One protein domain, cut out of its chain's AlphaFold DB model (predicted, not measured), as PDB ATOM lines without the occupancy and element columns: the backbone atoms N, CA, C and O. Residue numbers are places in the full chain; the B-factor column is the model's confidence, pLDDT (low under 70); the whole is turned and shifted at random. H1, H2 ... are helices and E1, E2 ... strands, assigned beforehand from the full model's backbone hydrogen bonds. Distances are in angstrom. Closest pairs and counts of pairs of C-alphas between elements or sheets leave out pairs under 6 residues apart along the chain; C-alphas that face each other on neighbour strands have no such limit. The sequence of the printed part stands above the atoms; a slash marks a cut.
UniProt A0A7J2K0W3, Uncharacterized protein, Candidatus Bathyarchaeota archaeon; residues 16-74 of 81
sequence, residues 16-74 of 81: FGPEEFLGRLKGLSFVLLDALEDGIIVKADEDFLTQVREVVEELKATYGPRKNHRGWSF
ATOM      1  N   PHE A  16      57.424  -9.666 -51.385       67.44
ATOM      2  CA  PHE A  16      57.117 -10.326 -50.114       67.44
ATOM      3  C   PHE A  16      56.750 -11.798 -50.307       67.44
ATOM      4  O   PHE A  16      56.150 -12.181 -51.311       67.44
ATOM      5  N   GLY A  17      57.063 -12.625 -49.307       71.19
ATOM      6  CA  GLY A  17      56.468 -13.957 -49.205       71.19
ATOM      7  C   GLY A  17      54.949 -13.860 -48.973       71.19
ATOM      8  O   GLY A  17      54.494 -12.875 -48.390       71.19
ATOM      9  N   PRO A  18      54.154 -14.862 -49.389       71.19
ATOM     10  CA  PRO A  18      52.692 -14.825 -49.282       71.19
ATOM     11  C   PRO A  18      52.199 -14.624 -47.838       71.19
ATOM     12  O   PRO A  18      51.337 -13.785 -47.590       71.19
ATOM     13  N   GLU A  19      52.795 -15.319 -46.866       74.38
ATOM     14  CA  GLU A  19      52.446 -15.176 -45.445       74.38
ATOM     15  C   GLU A  19      52.816 -13.796 -44.887       74.38
ATOM     16  O   GLU A  19      52.034 -13.181 -44.161       74.38
ATOM     17  N   GLU A  20      53.990 -13.273 -45.258       75.69
ATOM     18  CA  GLU A  20      54.425 -11.941 -44.831       75.69
ATOM     19  C   GLU A  20      53.538 -10.848 -45.437       75.69
ATOM     20  O   GLU A  20      53.164  -9.897 -44.746       75.69
ATOM     21  N   PHE A  21      53.151 -11.000 -46.704       77.31
ATOM     22  CA  PHE A  21      52.224 -10.097 -47.371       77.31
ATOM     23  C   PHE A  21      50.879 -10.057 -46.644       77.31
ATOM     24  O   PHE A  21      50.403  -8.976 -46.299       77.31
ATOM     25  N   LEU A  22      50.295 -11.222 -46.347       75.75
ATOM     26  CA  LEU A  22      49.025 -11.316 -45.624       75.75
ATOM     27  C   LEU A  22      49.130 -10.747 -44.206       75.75
ATOM     28  O   LEU A  22      48.241 -10.015 -43.776       75.75
ATOM     29  N   GLY A  23      50.221 -11.026 -43.489       79.94
ATOM     30  CA  GLY A  23      50.460 -10.473 -42.155       79.94
ATOM     31  C   GLY A  23      50.526  -8.944 -42.164       79.94
ATOM     32  O   GLY A  23      49.867  -8.281 -41.361       79.94
ATOM     33  N   ARG A  24      51.258  -8.364 -43.120       79.62
ATOM     34  CA  ARG A  24      51.358  -6.906 -43.281       79.62
ATOM     35  C   ARG A  24      50.050  -6.277 -43.750       79.62
ATOM     36  O   ARG A  24      49.735  -5.163 -43.335       79.62
ATOM     37  N   LEU A  25      49.288  -6.972 -44.591       79.19
ATOM     38  CA  LEU A  25      47.980  -6.517 -45.050       79.19
ATOM     39  C   LEU A  25      46.979  -6.467 -43.888       79.19
ATOM     40  O   LEU A  25      46.354  -5.432 -43.675       79.19
ATOM     41  N   LYS A  26      46.912  -7.530 -43.074       79.25
ATOM     42  CA  LYS A  26      46.115  -7.576 -41.832       79.25
ATOM     43  C   LYS A  26      46.528  -6.499 -40.829       79.25
ATOM     44  O   LYS A  26      45.682  -5.963 -40.123       79.25
ATOM     45  N   GLY A  27      47.809  -6.137 -40.809       79.06
ATOM     46  CA  GLY A  27      48.345  -5.017 -40.033       79.06
ATOM     47  C   GLY A  27      48.016  -3.622 -40.582       79.06
ATOM     48  O   GLY A  27      48.616  -2.656 -40.116       79.06
ATOM     49  N   LEU A  28      47.112  -3.496 -41.564       69.88
ATOM     50  CA  LEU A  28      46.726  -2.230 -42.205       69.88
ATOM     51  C   LEU A  28      47.911  -1.477 -42.834       69.88
ATOM     52  O   LEU A  28      47.987  -0.248 -42.779       69.88
ATOM     53  N   SER A  29      48.846  -2.196 -43.459       75.19
ATOM     54  CA  SER A  29      49.935  -1.552 -44.197       75.19
ATOM     55  C   SER A  29      49.391  -0.726 -45.366       75.19
ATOM     56  O   SER A  29      48.987  -1.261 -46.402       75.19
ATOM     57  N   PHE A  30      49.427   0.597 -45.209       69.56
ATOM     58  CA  PHE A  30      48.946   1.566 -46.195       69.56
ATOM     59  C   PHE A  30      49.580   1.395 -47.572       69.56
ATOM     60  O   PHE A  30      48.904   1.581 -48.571       69.56
ATOM     61  N   VAL A  31      50.855   1.003 -47.628       73.62
ATOM     62  CA  VAL A  31      51.580   0.786 -48.889       73.62
ATOM     63  C   VAL A  31      50.994  -0.395 -49.664       73.62
ATOM     64  O   VAL A  31      50.869  -0.330 -50.883       73.62
ATOM     65  N   LEU A  32      50.608  -1.467 -48.965       76.19
ATOM     66  CA  LEU A  32      50.022  -2.650 -49.599       76.19
ATOM     67  C   LEU A  32      48.585  -2.388 -50.036       76.19
ATOM     68  O   LEU A  32      48.195  -2.766 -51.135       76.19
ATOM     69  N   LEU A  33      47.812  -1.707 -49.193       74.81
ATOM     70  CA  LEU A  33      46.458  -1.296 -49.537       74.81
ATOM     71  C   LEU A  33      46.451  -0.338 -50.736       74.81
ATOM     72  O   LEU A  33      45.607  -0.473 -51.618       74.81
ATOM     73  N   ASP A  34      47.399   0.601 -50.790       74.25
ATOM     74  CA  ASP A  34      47.533   1.542 -51.902       74.25
ATOM     75  C   ASP A  34      47.883   0.816 -53.200       74.25
ATOM     76  O   ASP A  34      47.198   1.017 -54.196       74.25
ATOM     77  N   ALA A  35      48.848  -0.107 -53.153       74.00
ATOM     78  CA  ALA A  35      49.207  -0.952 -54.285       74.00
ATOM     79  C   ALA A  35      48.017  -1.766 -54.823       74.00
ATOM     80  O   ALA A  35      47.848  -1.889 -56.034       74.00
ATOM     81  N   LEU A  36      47.177  -2.308 -53.937       74.12
ATOM     82  CA  LEU A  36      45.994  -3.075 -54.330       74.12
ATOM     83  C   LEU A  36      44.900  -2.186 -54.944       74.12
ATOM     84  O   LEU A  36      44.292  -2.581 -55.935       74.12
ATOM     85  N   GLU A  37      44.657  -0.987 -54.402       74.19
ATOM     86  CA  GLU A  37      43.671  -0.041 -54.957       74.19
ATOM     87  C   GLU A  37      44.135   0.605 -56.268       74.19
ATOM     88  O   GLU A  37      43.307   0.866 -57.137       74.19
ATOM     89  N   ASP A  38      45.439   0.852 -56.439       70.38
ATOM     90  CA  ASP A  38      46.010   1.364 -57.696       70.38
ATOM     91  C   ASP A  38      46.070   0.289 -58.798       70.38
ATOM     92  O   ASP A  38      46.497   0.552 -59.921       70.38
ATOM     93  N   GLY A  39      45.635  -0.939 -58.494       62.88
ATOM     94  CA  GLY A  39      45.637  -2.045 -59.443       62.88
ATOM     95  C   GLY A  39      47.044  -2.530 -59.785       62.88
ATOM     96  O   GLY A  39      47.253  -3.065 -60.876       62.88
ATOM     97  N   ILE A  40      48.016  -2.363 -58.876       65.12
ATOM     98  CA  ILE A  40      49.342  -2.953 -59.050       65.12
ATOM     99  C   ILE A  40      49.152  -4.464 -59.140       65.12
ATOM    100  O   ILE A  40      48.721  -5.117 -58.190       65.12
ATOM    101  N   ILE A  41      49.455  -5.007 -60.320       55.66
ATOM    102  CA  ILE A  41      49.232  -6.412 -60.642       55.66
ATOM    103  C   ILE A  41      50.116  -7.263 -59.734       55.66
ATOM    104  O   ILE A  41      51.314  -7.441 -59.969       55.66
ATOM    105  N   VAL A  42      49.500  -7.821 -58.697       61.22
ATOM    106  CA  VAL A  42      50.070  -8.914 -57.928       61.22
ATOM    107  C   VAL A  42      49.971 -10.146 -58.811       61.22
ATOM    108  O   VAL A  42      48.913 -10.751 -58.950       61.22
ATOM    109  N   LYS A  43      51.075 -10.512 -59.460       58.81
ATOM    110  CA  LYS A  43      51.177 -11.860 -60.005       58.81
ATOM    111  C   LYS A  43      51.270 -12.805 -58.807       58.81
ATOM    112  O   LYS A  43      52.238 -12.733 -58.061       58.81
ATOM    113  N   ALA A  44      50.254 -13.628 -58.628       65.19
ATOM    114  CA  ALA A  44      50.173 -14.699 -57.646       65.19
ATOM    115  C   ALA A  44      49.136 -15.717 -58.139       65.19
ATOM    116  O   ALA A  44      48.377 -15.416 -59.066       65.19
ATOM    117  N   ASP A  45      49.113 -16.906 -57.543       70.44
ATOM    118  CA  ASP A  45      48.089 -17.916 -57.814       70.44
ATOM    119  C   ASP A  45      46.676 -17.386 -57.512       70.44
ATOM    120  O   ASP A  45      46.479 -16.561 -56.616       70.44
ATOM    121  N   GLU A  46      45.675 -17.878 -58.248       72.69
ATOM    122  CA  GLU A  46      44.270 -17.466 -58.093       72.69
ATOM    123  C   GLU A  46      43.740 -17.698 -56.667       72.69
ATOM    124  O   GLU A  46      42.974 -16.885 -56.147       72.69
ATOM    125  N   ASP A  47      44.202 -18.765 -56.007       74.31
ATOM    126  CA  ASP A  47      43.900 -19.053 -54.601       74.31
ATOM    127  C   ASP A  47      44.416 -17.942 -53.672       74.31
ATOM    128  O   ASP A  47      43.678 -17.404 -52.848       74.31
ATOM    129  N   PHE A  48      45.659 -17.500 -53.879       73.56
ATOM    130  CA  PHE A  48      46.248 -16.425 -53.088       73.56
ATOM    131  C   PHE A  48      45.554 -15.084 -53.342       73.56
ATOM    132  O   PHE A  48      45.292 -14.332 -52.404       73.56
ATOM    133  N   LEU A  49      45.210 -14.781 -54.596       73.88
ATOM    134  CA  LEU A  49      44.438 -13.581 -54.930       73.88
ATOM    135  C   LEU A  49      43.053 -13.592 -54.272       73.88
ATOM    136  O   LEU A  49      42.583 -12.543 -53.826       73.88
ATOM    137  N   THR A  50      42.429 -14.767 -54.164       80.25
ATOM    138  CA  THR A  50      41.161 -14.945 -53.446       80.25
ATOM    139  C   THR A  50      41.336 -14.635 -51.961       80.25
ATOM    140  O   THR A  50      40.622 -13.778 -51.444       80.25
ATOM    141  N   GLN A  51      42.359 -15.200 -51.312       80.44
ATOM    142  CA  GLN A  51      42.666 -14.912 -49.905       80.44
ATOM    143  C   GLN A  51      42.957 -13.424 -49.660       80.44
ATOM    144  O   GLN A  51      42.471 -12.837 -48.694       80.44
ATOM    145  N   VAL A  52      43.729 -12.779 -50.542       78.88
ATOM    146  CA  VAL A  52      44.004 -11.336 -50.454       78.88
ATOM    147  C   VAL A  52      42.711 -10.540 -50.561       78.88
ATOM    148  O   VAL A  52      42.496  -9.620 -49.771       78.88
ATOM    149  N   ARG A  53      41.833 -10.891 -51.503       79.69
ATOM    150  CA  ARG A  53      40.541 -10.226 -51.669       79.69
ATOM    151  C   ARG A  53      39.667 -10.380 -50.429       79.69
ATOM    152  O   ARG A  53      39.104  -9.383 -49.992       79.69
ATOM    153  N   GLU A  54      39.580 -11.576 -49.856       83.81
ATOM    154  CA  GLU A  54      38.825 -11.823 -48.623       83.81
ATOM    155  C   GLU A  54      39.359 -10.992 -47.456       83.81
ATOM    156  O   GLU A  54      38.584 -10.329 -46.773       83.81
ATOM    157  N   VAL A  55      40.683 -10.935 -47.276       83.25
ATOM    158  CA  VAL A  55      41.302 -10.101 -46.236       83.25
ATOM    159  C   VAL A  55      41.024  -8.617 -46.478       83.25
ATOM    160  O   VAL A  55      40.701  -7.895 -45.541       83.25
ATOM    161  N   VAL A  56      41.113  -8.130 -47.718       79.19
ATOM    162  CA  VAL A  56      40.788  -6.730 -48.040       79.19
ATOM    163  C   VAL A  56      39.316  -6.427 -47.774       79.19
ATOM    164  O   VAL A  56      39.017  -5.378 -47.210       79.19
ATOM    165  N   GLU A  57      38.403  -7.312 -48.165       80.81
ATOM    166  CA  GLU A  57      36.966  -7.172 -47.911       80.81
ATOM    167  C   GLU A  57      36.671  -7.182 -46.405       80.81
ATOM    168  O   GLU A  57      35.932  -6.323 -45.926       80.81
ATOM    169  N   GLU A  58      37.305  -8.069 -45.633       82.44
ATOM    170  CA  GLU A  58      37.202  -8.109 -44.170       82.44
ATOM    171  C   GLU A  58      37.731  -6.818 -43.537       82.44
ATOM    172  O   GLU A  58      37.080  -6.239 -42.666       82.44
ATOM    173  N   LEU A  59      38.876  -6.308 -43.999       77.12
ATOM    174  CA  LEU A  59      39.432  -5.039 -43.532       77.12
ATOM    175  C   LEU A  59      38.526  -3.861 -43.900       77.12
ATOM    176  O   LEU A  59      38.351  -2.958 -43.082       77.12
ATOM    177  N   LYS A  60      37.919  -3.873 -45.095       75.88
ATOM    178  CA  LYS A  60      36.924  -2.887 -45.548       75.88
ATOM    179  C   LYS A  60      35.658  -2.940 -44.695       75.88
ATOM    180  O   LYS A  60      35.160  -1.885 -44.304       75.88
ATOM    181  N   ALA A  61      35.165  -4.130 -44.367       78.19
ATOM    182  CA  ALA A  61      33.998  -4.330 -43.514       78.19
ATOM    183  C   ALA A  61      34.275  -3.928 -42.060       78.19
ATOM    184  O   ALA A  61      33.442  -3.276 -41.433       78.19
ATOM    185  N   THR A  62      35.459  -4.273 -41.555       76.94
ATOM    186  CA  THR A  62      35.881  -3.981 -40.188       76.94
ATOM    187  C   THR A  62      36.186  -2.504 -40.050       76.94
ATOM    188  O   THR A  62      35.458  -1.805 -39.375       76.94
ATOM    189  N   TYR A  63      37.199  -1.967 -40.723       73.50
ATOM    190  CA  TYR A  63      37.713  -0.621 -40.444       73.50
ATOM    191  C   TYR A  63      37.099   0.483 -41.327       73.50
ATOM    192  O   TYR A  63      37.395   1.671 -41.160       73.50
ATOM    193  N   GLY A  64      36.280   0.119 -42.318       74.69
ATOM    194  CA  GLY A  64      35.782   1.043 -43.336       74.69
ATOM    195  C   GLY A  64      36.837   1.825 -44.142       74.69
ATOM    196  O   GLY A  64      36.503   2.951 -44.521       74.69
ATOM    197  N   PRO A  65      38.077   1.335 -44.391       71.62
ATOM    198  CA  PRO A  65      39.090   2.063 -45.141       71.62
ATOM    199  C   PRO A  65      38.595   2.352 -46.559       71.62
ATOM    200  O   PRO A  65      38.369   1.448 -47.362       71.62
ATOM    201  N   ARG A  66      38.432   3.637 -46.871       71.25
ATOM    202  CA  ARG A  66      38.187   4.143 -48.223       71.25
ATOM    203  C   ARG A  66      39.342   5.033 -48.650       71.25
ATOM    204  O   ARG A  66      39.625   6.027 -47.976       71.25
ATOM    205  N   LYS A  67      39.941   4.724 -49.801       70.75
ATOM    206  CA  LYS A  67      40.824   5.648 -50.514       70.75
ATOM    207  C   LYS A  67      39.964   6.776 -51.095       70.75
ATOM    208  O   LYS A  67      38.948   6.543 -51.749       70.75
ATOM    209  N   ASN A  68      40.319   8.016 -50.793       72.56
ATOM    210  CA  ASN A  68      39.737   9.216 -51.384       72.56
ATOM    211  C   ASN A  68      40.855  10.109 -51.941       72.56
ATOM    212  O   ASN A  68      42.039   9.813 -51.795       72.56
ATOM    213  N   HIS A  69      40.490  11.231 -52.562       66.38
ATOM    214  CA  HIS A  69      41.450  12.177 -53.149       66.38
ATOM    215  C   HIS A  69      42.419  12.822 -52.131       66.38
ATOM    216  O   HIS A  69      43.300  13.572 -52.537       66.38
ATOM    217  N   ARG A  70      42.258  12.574 -50.819       68.75
ATOM    218  CA  ARG A  70      43.138  13.060 -49.740       68.75
ATOM    219  C   ARG A  70      43.915  11.938 -49.038       68.75
ATOM    220  O   ARG A  70      44.624  12.228 -48.079       68.75
ATOM    221  N   GLY A  71      43.785  10.685 -49.481       71.38
ATOM    222  CA  GLY A  71      44.415   9.514 -48.867       71.38
ATOM    223  C   GLY A  71      43.403   8.525 -48.279       71.38
ATOM    224  O   GLY A  71      42.300   8.360 -48.798       71.38
ATOM    225  N   TRP A  72      43.782   7.833 -47.205       73.12
ATOM    226  CA  TRP A  72      42.943   6.816 -46.566       73.12
ATOM    227  C   TRP A  72      42.037   7.428 -45.496       73.12
ATOM    228  O   TRP A  72      42.496   8.141 -44.608       73.12
ATOM    229  N   SER A  73      40.737   7.148 -45.567       70.50
ATOM    230  CA  SER A  73      39.762   7.490 -44.526       70.50
ATOM    231  C   SER A  73      39.199   6.227 -43.896       70.50
ATOM    232  O   SER A  73      38.778   5.323 -44.608       70.50
ATOM    233  N   PHE A  74      39.165   6.192 -42.568       73.69
ATOM    234  CA  PHE A  74      38.637   5.077 -41.785       73.69
ATOM    235  C   PHE A  74      37.307   5.459 -41.147       73.69
ATOM    236  O   PHE A  74      37.089   6.626 -40.815       73.69
TER     237      PHE A  74
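Overview. This is residues 16 to 74 of the 81 residues of an uncharacterized protein of Candidatus Bathyarchaeota archaeon (UniProt A0A7J2K0W3). Two helices, H1 and the much longer H3, run side by side the same way; H2 turns across from the end of H1, making a corner with it, and a small two-stranded hairpin, E1 and E2, sits beyond H2 at the end of the domain where H3 finishes. The stretch 38 to 45 leads from H2 back to the start of H3. The printed part has 59 residues, with three named helices and then two named strands, in the order H1, H2, H3, E1, E2; the sheet, E1 - E2, is antiparallel, and the class is mostly helix. The whole is compact, with a radius of gyration of the C-alphas of 11.1 A, and the C-alphas span 31 by 21 by 17 A.

Arrangement. Look first at the hairpin of E1, residues 66 to 68, and E2, residues 71 to 73: the strands are antiparallel, with 139 degrees between their directions. N 66 and O 73 are within hydrogen-bond range at 2.8 A, and so are N 71 and O 68 at 3.0 A. From the sheet go to H2, residues 30 to 37, where the closest C-alphas to E1 are those of Glu 37 and Lys 67, 7.8 A apart. H3, residues 46 to 63, is close to H2 but not clearly touching it; their closest C-alphas, Leu 33 and Val 56, are 8.0 A apart, and they run opposite ways at a steep tilt of 64 degrees. H1, residues 18 to 26, touches H3, the closest C-alphas being those of Leu 22 and Val 52 at 7.0 A; they run the same way at a shallow tilt of 14 degrees. H1 and H2 only just touch, with 3 pairs of C-alphas within 8 A, and touch only at the corner by their link; the closest C-alphas are those of Leu 25 and Leu 32, 6.3 A apart, and their lines are about perpendicular at 77 degrees. H1 is apart from both strands, and H3 is apart from E2. In H1, H2 and H3 every O i to N i+4 pair is within hydrogen-bond range.

Along the chain. Find C-alpha 66 at (38.187, 4.143, -48.223), where E1 begins its 6.2 A; E2 covers 6.7 A and ends at C-alpha 73, at (39.762, 7.490, -44.526). For H3, start at C-alpha 46, (44.270, -17.466, -58.093), and go 25.3 A to C-alpha 63. H1 is 12.3 A long and H2 10.4 A.

Size, cuts and confidence. The two C-alphas farthest apart are those of Asp 47 and Arg 70, at 32.5 A. The printed part has no cut. The links H1 to H2, H3 to E1 and E1 to E2 are tight, and H2 to H3 is short. Mean pLDDT of the printed part is 73.6; look for values under 70 at residues 16, 28 and 30, 39 to 44, and 69 to 70.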